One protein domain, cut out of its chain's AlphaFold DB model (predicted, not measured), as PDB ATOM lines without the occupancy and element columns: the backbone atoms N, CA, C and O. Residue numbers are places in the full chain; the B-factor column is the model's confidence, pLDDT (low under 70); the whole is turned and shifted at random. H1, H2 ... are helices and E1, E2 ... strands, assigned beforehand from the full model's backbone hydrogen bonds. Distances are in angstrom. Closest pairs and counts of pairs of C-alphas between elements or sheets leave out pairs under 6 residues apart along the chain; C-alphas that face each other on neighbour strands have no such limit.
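AT A GLANCE: This is residues 3 to 70 of the 78 residues of an uncharacterized protein of Listeria fleischmannii FSL S10-1203 (UniProt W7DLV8). A small parallel sheet of three strands makes the middle of a flat domain, with one helix packed on each face: H1 over E1 and E2, H2 over the edge strand E2. Residues 25 to 31, at the far end of H1, stick out. The 68 printed residues hold E1, H1, E2, H2 and E3 in chain order; the sheet runs E2, E1, E3, and the class is mixed, helices and strands. The whole is compact, with a radius of gyration of the C-alphas of 12.4 A and spans of 38 by 27 by 13 A.

HOW THE PARTS SIT: Begin at the inner strand E1, residues 3 to 8. On one side look for E2, residues 33 to 40, parallel at 24 degrees, with N 5 and O 35 2.8 A apart, within hydrogen-bond range. On the other side is E3, residues 66 to 69, parallel at 13 degrees, with N 68 and O 4 within range at 2.8 A. H1, residues 15 to 26, is on one face at a height over the sheet of 9.8 A, and only just slantwise to the strands, 31 degrees from E1 on the local plane. It touches E1, the closest C-alphas being those of Pro 8 and Ala 17, 6.0 A apart. H2, residues 45 to 59, is on the opposite face and runs along E2, 19 degrees on the local plane; their closest C-alphas, of Thr 39 and Ala 52, are 5.1 A apart. H1 and H2 are apart. E1, H1, E2 form a strand-helix-strand unit, two parallel neighbour strands with a helix between; E2, H2, E3 form a split one, with E1 between its strands; both crossovers are right-handed. In H1 and H2 every O i to N i+4 pair is within hydrogen-bond range.

IN THESE COORDINATES: Find C-alpha 3 at (-33.845, -14.799, -16.241), where E1 begins; E2 is 22.1 A long and H2 20.9 A. E3 ends at C-alpha 69, (-35.840, -7.074, -22.987).

THE WHOLE: The C-alphas of Pro 30 and Lys 45 are the two farthest apart, at 38.4 A. The printed part has no cut, its links are tight or short, and no printed residue is under 70 in pLDDT.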
ATOM      1  N   VAL A   3     -33.351 -15.983 -15.527       95.00
ATOM      2  CA  VAL A   3     -33.845 -14.799 -16.241       95.00
ATOM      3  C   VAL A   3     -32.689 -14.116 -16.959       95.00
ATOM      4  O   VAL A   3     -31.696 -13.756 -16.332       95.00
ATOM      5  N   LEU A   4     -32.818 -13.898 -18.267       95.12
ATOM      6  CA  LEU A   4     -31.873 -13.102 -19.048       95.12
ATOM      7  C   LEU A   4     -32.415 -11.691 -19.254       95.12
ATOM      8  O   LEU A   4     -33.357 -11.490 -20.021       95.12
ATOM      9  N   MET A   5     -31.785 -10.711 -18.620       94.56
ATOM     10  CA  MET A   5     -32.030  -9.299 -18.874       94.56
ATOM     11  C   MET A   5     -31.136  -8.805 -20.015       94.56
ATOM     12  O   MET A   5     -29.911  -8.916 -19.954       94.56
ATOM     13  N   ILE A   6     -31.750  -8.255 -21.061       93.12
ATOM     14  CA  ILE A   6     -31.072  -7.748 -22.257       93.12
ATOM     15  C   ILE A   6     -31.251  -6.234 -22.324       93.12
ATOM     16  O   ILE A   6     -32.383  -5.749 -22.282       93.12
ATOM     17  N   GLY A   7     -30.159  -5.485 -22.471       91.50
ATOM     18  CA  GLY A   7     -30.226  -4.028 -22.561       91.50
ATOM     19  C   GLY A   7     -28.877  -3.342 -22.802       91.50
ATOM     20  O   GLY A   7     -27.888  -4.010 -23.123       91.50
ATOM     21  N   PRO A   8     -28.826  -2.000 -22.705       90.31
ATOM     22  CA  PRO A   8     -27.578  -1.250 -22.768       90.31
ATOM     23  C   PRO A   8     -26.681  -1.552 -21.563       90.31
ATOM     24  O   PRO A   8     -27.121  -2.103 -20.556       90.31
ATOM     25  N   ASP A   9     -25.416  -1.168 -21.681       89.94
ATOM     26  CA  ASP A   9     -24.445  -1.234 -20.597       89.94
ATOM     27  C   ASP A   9     -24.972  -0.481 -19.365       89.94
ATOM     28  O   ASP A   9     -25.418   0.661 -19.486       89.94
ATOM     29  N   SER A  10     -24.929  -1.113 -18.188       88.94
ATOM     30  CA  SER A  10     -25.400  -0.505 -16.937       88.94
ATOM     31  C   SER A  10     -24.549   0.687 -16.505       88.94
ATOM     32  O   SER A  10     -25.018   1.529 -15.744       88.94
ATOM     33  N   GLN A  11     -23.329   0.795 -17.039       88.75
ATOM     34  CA  GLN A  11     -22.439   1.937 -16.826       88.75
ATOM     35  C   GLN A  11     -22.644   3.075 -17.842       88.75
ATOM     36  O   GLN A  11     -22.024   4.131 -17.709       88.75
ATOM     37  N   ALA A  12     -23.480   2.886 -18.869       85.69
ATOM     38  CA  ALA A  12     -23.766   3.936 -19.844       85.69
ATOM     39  C   ALA A  12     -24.701   5.012 -19.273       85.69
ATOM     40  O   ALA A  12     -25.408   4.809 -18.282       85.69
ATOM     41  N   LYS A  13     -24.756   6.171 -19.932       83.12
ATOM     42  CA  LYS A  13     -25.719   7.214 -19.571       83.12
ATOM     43  C   LYS A  13     -27.118   6.850 -20.068       83.12
ATOM     44  O   LYS A  13     -27.308   6.489 -21.227       83.12
ATOM     45  N   GLY A  14     -28.119   7.025 -19.206       82.31
ATOM     46  CA  GLY A  14     -29.532   6.953 -19.578       82.31
ATOM     47  C   GLY A  14     -30.388   6.190 -18.572       82.31
ATOM     48  O   GLY A  14     -29.898   5.347 -17.826       82.31
ATOM     49  N   GLY A  15     -31.696   6.460 -18.580       86.62
ATOM     50  CA  GLY A  15     -32.622   5.891 -17.592       86.62
ATOM     51  C   GLY A  15     -32.642   4.359 -17.574       86.62
ATOM     52  O   GLY A  15     -32.691   3.760 -16.506       86.62
ATOM     53  N   ILE A  16     -32.531   3.710 -18.738       89.25
ATOM     54  CA  ILE A  16     -32.497   2.242 -18.811       89.25
ATOM     55  C   ILE A  16     -31.207   1.664 -18.216       89.25
ATOM     56  O   ILE A  16     -31.275   0.645 -17.536       89.25
ATOM     57  N   ALA A  17     -30.053   2.308 -18.413       90.44
ATOM     58  CA  ALA A  17     -28.805   1.859 -17.797       90.44
ATOM     59  C   ALA A  17     -28.908   1.904 -16.264       90.44
ATOM     60  O   ALA A  17     -28.566   0.928 -15.596       90.44
ATOM     61  N   THR A  18     -29.512   2.966 -15.711       91.62
ATOM     62  CA  THR A  18     -29.818   3.069 -14.275       91.62
ATOM     63  C   THR A  18     -30.765   1.967 -13.795       91.62
ATOM     64  O   THR A  18     -30.537   1.385 -12.738       91.62
ATOM     65  N   VAL A  19     -31.811   1.638 -14.560       92.06
ATOM     66  CA  VAL A  19     -32.725   0.535 -14.212       92.06
ATOM     67  C   VAL A  19     -31.968  -0.791 -14.140       92.06
ATOM     68  O   VAL A  19     -32.085  -1.498 -13.142       92.06
ATOM     69  N   ILE A  20     -31.145  -1.104 -15.145       92.94
ATOM     70  CA  ILE A  20     -30.344  -2.337 -15.166       92.94
ATOM     71  C   ILE A  20     -29.357  -2.361 -13.994       92.94
ATOM     72  O   ILE A  20     -29.232  -3.384 -13.323       92.94
ATOM     73  N   GLN A  21     -28.707  -1.233 -13.695       94.06
ATOM     74  CA  GLN A  21     -27.819  -1.112 -12.540       94.06
ATOM     75  C   GLN A  21     -28.560  -1.377 -11.220       94.06
ATOM     76  O   GLN A  21     -28.034  -2.059 -10.339       94.06
ATOM     77  N   ASN A  22     -29.795  -0.891 -11.084       94.38
ATOM     78  CA  ASN A  22     -30.619  -1.148  -9.905       94.38
ATOM     79  C   ASN A  22     -30.989  -2.629  -9.779       94.38
ATOM     80  O   ASN A  22     -30.931  -3.167  -8.676       94.38
ATOM     81  N   PHE A  23     -31.305  -3.311 -10.884       94.19
ATOM     82  CA  PHE A  23     -31.498  -4.763 -10.865       94.19
ATOM     83  C   PHE A  23     -30.226  -5.486 -10.416       94.19
ATOM     84  O   PHE A  23     -30.288  -6.294  -9.498       94.19
ATOM     85  N   GLN A  24     -29.066  -5.138 -10.973       93.38
ATOM     86  CA  GLN A  24     -27.785  -5.731 -10.561       93.38
ATOM     87  C   GLN A  24     -27.476  -5.518  -9.075       93.38
ATOM     88  O   GLN A  24     -26.873  -6.377  -8.440       93.38
ATOM     89  N   THR A  25     -27.864  -4.368  -8.523       94.81
ATOM     90  CA  THR A  25     -27.478  -3.971  -7.162       94.81
ATOM     91  C   THR A  25     -28.462  -4.481  -6.111       94.81
ATOM     92  O   THR A  25     -28.055  -4.885  -5.024       94.81
ATOM     93  N   TYR A  26     -29.759  -4.465  -6.413       94.88
ATOM     94  CA  TYR A  26     -30.809  -4.661  -5.411       94.88
ATOM     95  C   TYR A  26     -31.655  -5.913  -5.646       94.88
ATOM     96  O   TYR A  26     -32.302  -6.382  -4.711       94.88
ATOM     97  N   PHE A  27     -31.658  -6.481  -6.854       92.75
ATOM     98  CA  PHE A  27     -32.475  -7.653  -7.154       92.75
ATOM     99  C   PHE A  27     -31.727  -8.941  -6.800       92.75
ATOM    100  O   PHE A  27     -31.047  -9.540  -7.629       92.75
ATOM    101  N   HIS A  28     -31.886  -9.373  -5.551       90.81
ATOM    102  CA  HIS A  28     -31.330 -10.624  -5.048       90.81
ATOM    103  C   HIS A  28     -32.446 -11.453  -4.422       90.81
ATOM    104  O   HIS A  28     -32.889 -11.178  -3.309       90.81
ATOM    105  N   TYR A  29     -32.901 -12.467  -5.153       93.38
ATOM    106  CA  TYR A  29     -33.873 -13.441  -4.670       93.38
ATOM    107  C   TYR A  29     -33.274 -14.843  -4.808       93.38
ATOM    108  O   TYR A  29     -32.743 -15.154  -5.871       93.38
ATOM    109  N   PRO A  30     -33.362 -15.695  -3.772       92.12
ATOM    110  CA  PRO A  30     -32.688 -16.996  -3.752       92.12
ATOM    111  C   PRO A  30     -33.169 -17.956  -4.847       92.12
ATOM    112  O   PRO A  30     -32.410 -18.811  -5.286       92.12
ATOM    113  N   ASP A  31     -34.403 -17.789  -5.327       95.81
ATOM    114  CA  ASP A  31     -35.006 -18.672  -6.330       95.81
ATOM    115  C   ASP A  31     -34.843 -18.162  -7.774       95.81
ATOM    116  O   ASP A  31     -35.329 -18.791  -8.725       95.81
ATOM    117  N   ILE A  32     -34.187 -17.009  -7.967       94.81
ATOM    118  CA  ILE A  32     -34.046 -16.350  -9.270       94.81
ATOM    119  C   ILE A  32     -32.571 -16.094  -9.586       94.81
ATOM    120  O   ILE A  32     -31.933 -15.228  -8.996       94.81
ATOM    121  N   ASP A  33     -32.083 -16.773 -10.621       93.88
ATOM    122  CA  ASP A  33     -30.771 -16.529 -11.209       93.88
ATOM    123  C   ASP A  33     -30.912 -15.500 -12.333       93.88
ATOM    124  O   ASP A  33     -31.438 -15.800 -13.412       93.88
ATOM    125  N   MET A  34     -30.457 -14.272 -12.085       93.44
ATOM    126  CA  MET A  34     -30.522 -13.187 -13.060       93.44
ATOM    127  C   MET A  34     -29.190 -13.013 -13.797       93.44
ATOM    128  O   MET A  34     -28.142 -12.783 -13.198       93.44
ATOM    129  N   PHE A  35     -29.248 -13.074 -15.124       93.25
ATOM    130  CA  PHE A  35     -28.123 -12.850 -16.024       93.25
ATOM    131  C   PHE A  35     -28.326 -11.558 -16.802       93.25
ATOM    132  O   PHE A  35     -29.431 -11.257 -17.242       93.25
ATOM    133  N   PHE A  36     -27.240 -10.833 -17.050       93.56
ATOM    134  CA  PHE A  36     -27.271  -9.582 -17.802       93.56
ATOM    135  C   PHE A  36     -26.515  -9.739 -19.120       93.56
ATOM    136  O   PHE A  36     -25.396 -10.264 -19.165       93.56
ATOM    137  N   LEU A  37     -27.135  -9.290 -20.208       94.06
ATOM    138  CA  LEU A  37     -26.563  -9.296 -21.544       94.06
ATOM    139  C   LEU A  37     -26.586  -7.891 -22.138       94.06
ATOM    140  O   LEU A  37     -27.614  -7.409 -22.613       94.06
ATOM    141  N   THR A  38     -25.410  -7.277 -22.162       92.56
ATOM    142  CA  THR A  38     -25.182  -5.979 -22.790       92.56
ATOM    143  C   THR A  38     -25.210  -6.105 -24.312       92.56
ATOM    144  O   THR A  38     -24.363  -6.783 -24.897       92.56
ATOM    145  N   THR A  39     -26.159  -5.438 -24.970       90.81
ATOM    146  CA  THR A  39     -26.272  -5.399 -26.444       90.81
ATOM    147  C   THR A  39     -25.761  -4.101 -27.051       90.81
ATOM    148  O   THR A  39     -25.507  -4.038 -28.254       90.81
ATOM    149  N   TRP A  40     -25.593  -3.066 -26.233       89.75
ATOM    150  CA  TRP A  40     -25.103  -1.761 -26.648       89.75
ATOM    151  C   TRP A  40     -24.254  -1.141 -25.542       89.75
ATOM    152  O   TRP A  40     -24.581  -1.279 -24.369       89.75
ATOM    153  N   GLN A  41     -23.189  -0.441 -25.916       87.88
ATOM    154  CA  GLN A  41     -22.320   0.289 -24.996       87.88
ATOM    155  C   GLN A  41     -21.844   1.585 -25.656       87.88
ATOM    156  O   GLN A  41     -21.777   1.674 -26.888       87.88
ATOM    157  N   GLU A  42     -21.465   2.570 -24.844       86.06
ATOM    158  CA  GLU A  42     -20.832   3.788 -25.349       86.06
ATOM    159  C   GLU A  42     -19.473   3.478 -26.008       86.06
ATOM    160  O   GLU A  42     -18.764   2.533 -25.651       86.06
ATOM    161  N   GLY A  43     -19.108   4.272 -27.017       87.50
ATOM    162  CA  GLY A  43     -17.838   4.140 -27.730       87.50
ATOM    163  C   GLY A  43     -17.976   4.202 -29.249       87.50
ATOM    164  O   GLY A  43     -18.983   4.654 -29.793       87.50
ATOM    165  N   SER A  44     -16.931   3.757 -29.950       90.94
ATOM    166  CA  SER A  44     -16.878   3.792 -31.415       90.94
ATOM    167  C   SER A  44     -17.902   2.848 -32.057       90.94
ATOM    168  O   SER A  44     -18.276   1.822 -31.484       90.94
ATOM    169  N   LYS A  45     -18.298   3.140 -33.305       89.19
ATOM    170  CA  LYS A  45     -19.191   2.270 -34.100       89.19
ATOM    171  C   LYS A  45     -18.686   0.823 -34.178       89.19
ATOM    172  O   LYS A  45     -19.477  -0.113 -34.147       89.19
ATOM    173  N   TRP A  46     -17.365   0.635 -34.228       91.19
ATOM    174  CA  TRP A  46     -16.735  -0.685 -34.226       91.19
ATOM    175  C   TRP A  46     -16.938  -1.441 -32.914       91.19
ATOM    176  O   TRP A  46     -17.198  -2.643 -32.944       91.19
ATOM    177  N   ASN A  47     -16.849  -0.755 -31.772       88.25
ATOM    178  CA  ASN A  47     -17.114  -1.365 -30.471       88.25
ATOM    179  C   ASN A  47     -18.588  -1.744 -30.344       88.25
ATOM    180  O   ASN A  47     -18.888  -2.885 -30.014       88.25
ATOM    181  N   GLN A  48     -19.495  -0.840 -30.723       89.44
ATOM    182  CA  GLN A  48     -20.934  -1.114 -30.734       89.44
ATOM    183  C   GLN A  48     -21.275  -2.332 -31.603       89.44
ATOM    184  O   GLN A  48     -22.001  -3.223 -31.164       89.44
ATOM    185  N   PHE A  49     -20.698  -2.424 -32.804       91.94
ATOM    186  CA  PHE A  49     -20.904  -3.568 -33.691       91.94
ATOM    187  C   PHE A  49     -20.365  -4.879 -33.098       91.94
ATOM    188  O   PHE A  49     -21.042  -5.907 -33.144       91.94
ATOM    189  N   LYS A  50     -19.164  -4.855 -32.505       92.81
ATOM    190  CA  LYS A  50     -18.587  -6.028 -31.827       92.81
ATOM    191  C   LYS A  50     -19.462  -6.486 -30.661       92.81
ATOM    192  O   LYS A  50     -19.722  -7.684 -30.557       92.81
ATOM    193  N   THR A  51     -19.950  -5.560 -29.839       91.81
ATOM    194  CA  THR A  51     -20.846  -5.850 -28.709       91.81
ATOM    195  C   THR A  51     -22.170  -6.444 -29.189       91.81
ATOM    196  O   THR A  51     -22.598  -7.479 -28.676       91.81
ATOM    197  N   ALA A  52     -22.774  -5.883 -30.239       90.88
ATOM    198  CA  ALA A  52     -23.991  -6.430 -30.840       90.88
ATOM    199  C   ALA A  52     -23.775  -7.855 -31.391       90.88
ATOM    200  O   ALA A  52     -24.561  -8.766 -31.131       90.88
ATOM    201  N   MET A  53     -22.668  -8.095 -32.097       92.00
ATOM    202  CA  MET A  53     -22.358  -9.418 -32.649       92.00
ATOM    203  C   MET A  53     -22.053 -10.454 -31.552       92.00
ATOM    204  O   MET A  53     -22.483 -11.608 -31.636       92.00
ATOM    205  N   ALA A  54     -21.303 -10.067 -30.519       91.25
ATOM    206  CA  ALA A  54     -20.970 -10.939 -29.397       91.25
ATOM    207  C   ALA A  54     -22.218 -11.301 -28.578       91.25
ATOM    208  O   ALA A  54     -22.426 -12.477 -28.265       91.25
ATOM    209  N   SER A  55     -23.073 -10.317 -28.292       91.38
ATOM    210  CA  SER A  55     -24.325 -10.529 -27.562       91.38
ATOM    211  C   SER A  55     -25.296 -11.413 -28.340       91.38
ATOM    212  O   SER A  55     -25.832 -12.355 -27.763       91.38
ATOM    213  N   TYR A  56     -25.422 -11.229 -29.657       89.88
ATOM    214  CA  TYR A  56     -26.225 -12.113 -30.506       89.88
ATOM    215  C   TYR A  56     -25.752 -13.575 -30.445       89.88
ATOM    216  O   TYR A  56     -26.555 -14.495 -30.271       89.88
ATOM    217  N   ARG A  57     -24.436 -13.817 -30.531       90.44
ATOM    218  CA  ARG A  57     -23.877 -15.176 -30.405       90.44
ATOM    219  C   ARG A  57     -24.109 -15.780 -29.025       90.44
ATOM    220  O   ARG A  57     -24.348 -16.982 -28.943       90.44
ATOM    221  N   LYS A  58     -24.011 -14.969 -27.969       88.75
ATOM    222  CA  LYS A  58     -24.244 -15.408 -26.592       88.75
ATOM    223  C   LYS A  58     -25.717 -15.760 -26.390       88.75
ATOM    224  O   LYS A  58     -25.992 -16.881 -25.994       88.75
ATOM    225  N   MET A  59     -26.639 -14.887 -26.802       87.94
ATOM    226  CA  MET A  59     -28.090 -15.106 -26.743       87.94
ATOM    227  C   MET A  59     -28.513 -16.426 -27.401       87.94
ATOM    228  O   MET A  59     -29.289 -17.173 -26.821       87.94
ATOM    229  N   ARG A  60     -27.952 -16.766 -28.572       85.38
ATOM    230  CA  ARG A  60     -28.251 -18.033 -29.269       85.38
ATOM    231  C   ARG A  60     -27.825 -19.300 -28.520       85.38
ATOM    232  O   ARG A  60     -28.249 -20.384 -28.904       85.38
ATOM    233  N   LYS A  61     -26.935 -19.180 -27.538       85.12
ATOM    234  CA  LYS A  61     -26.402 -20.296 -26.745       85.12
ATOM    235  C   LYS A  61     -26.917 -20.286 -25.306       85.12
ATOM    236  O   LYS A  61     -26.509 -21.136 -24.523       85.12
ATOM    237  N   THR A  62     -27.743 -19.306 -24.949       87.56
ATOM    238  CA  THR A  62     -28.226 -19.125 -23.587       87.56
ATOM    239  C   THR A  62     -29.513 -19.921 -23.388       87.56
ATOM    240  O   THR A  62     -30.486 -19.700 -24.100       87.56
ATOM    241  N   ASP A  63     -29.502 -20.818 -22.406       91.06
ATOM    242  CA  ASP A  63     -30.663 -21.585 -21.952       91.06
ATOM    243  C   ASP A  63     -31.250 -20.923 -20.693       91.06
ATOM    244  O   ASP A  63     -30.615 -20.923 -19.631       91.06
ATOM    245  N   VAL A  64     -32.409 -20.274 -20.844       93.75
ATOM    246  CA  VAL A  64     -33.088 -19.479 -19.804       93.75
ATOM    247  C   VAL A  64     -34.601 -19.632 -19.896       93.75
ATOM    248  O   VAL A  64     -35.144 -19.832 -20.980       93.75
ATOM    249  N   ASP A  65     -35.274 -19.465 -18.759       95.19
ATOM    250  CA  ASP A  65     -36.727 -19.605 -18.650       95.19
ATOM    251  C   ASP A  65     -37.453 -18.339 -19.135       95.19
ATOM    252  O   ASP A  65     -38.525 -18.412 -19.734       95.19
ATOM    253  N   ILE A  66     -36.872 -17.159 -18.873       93.94
ATOM    254  CA  ILE A  66     -37.472 -15.853 -19.189       93.94
ATOM    255  C   ILE A  66     -36.436 -14.927 -19.826       93.94
ATOM    256  O   ILE A  66     -35.314 -14.788 -19.336       93.94
ATOM    257  N   ILE A  67     -36.850 -14.220 -20.879       92.88
ATOM    258  CA  ILE A  67     -36.089 -13.123 -21.480       92.88
ATOM    259  C   ILE A  67     -36.790 -11.801 -21.154       92.88
ATOM    260  O   ILE A  67     -37.923 -11.571 -21.572       92.88
ATOM    261  N   HIS A  68     -36.096 -10.917 -20.437       92.75
ATOM    262  CA  HIS A  68     -36.538  -9.557 -20.141       92.75
ATOM    263  C   HIS A  68     -35.769  -8.575 -21.031       92.75
ATOM    264  O   HIS A  68     -34.588  -8.312 -20.817       92.75
ATOM    265  N   LEU A  69     -36.437  -8.016 -22.040       90.50
ATOM    266  CA  LEU A  69     -35.840  -7.074 -22.987       90.50
ATOM    267  C   LEU A  69     -36.127  -5.621 -22.603       90.50
ATOM    268  O   LEU A  69     -37.278  -5.189 -22.598       90.50
ATOM    269  N   HIS A  70     -35.070  -4.842 -22.379       89.06
ATOM    270  CA  HIS A  70     -35.138  -3.388 -22.313       89.06
ATOM    271  C   HIS A  70     -34.803  -2.785 -23.679       89.06
ATOM    272  O   HIS A  70     -33.641  -2.648 -24.064       89.06
TER     273      HIS A  70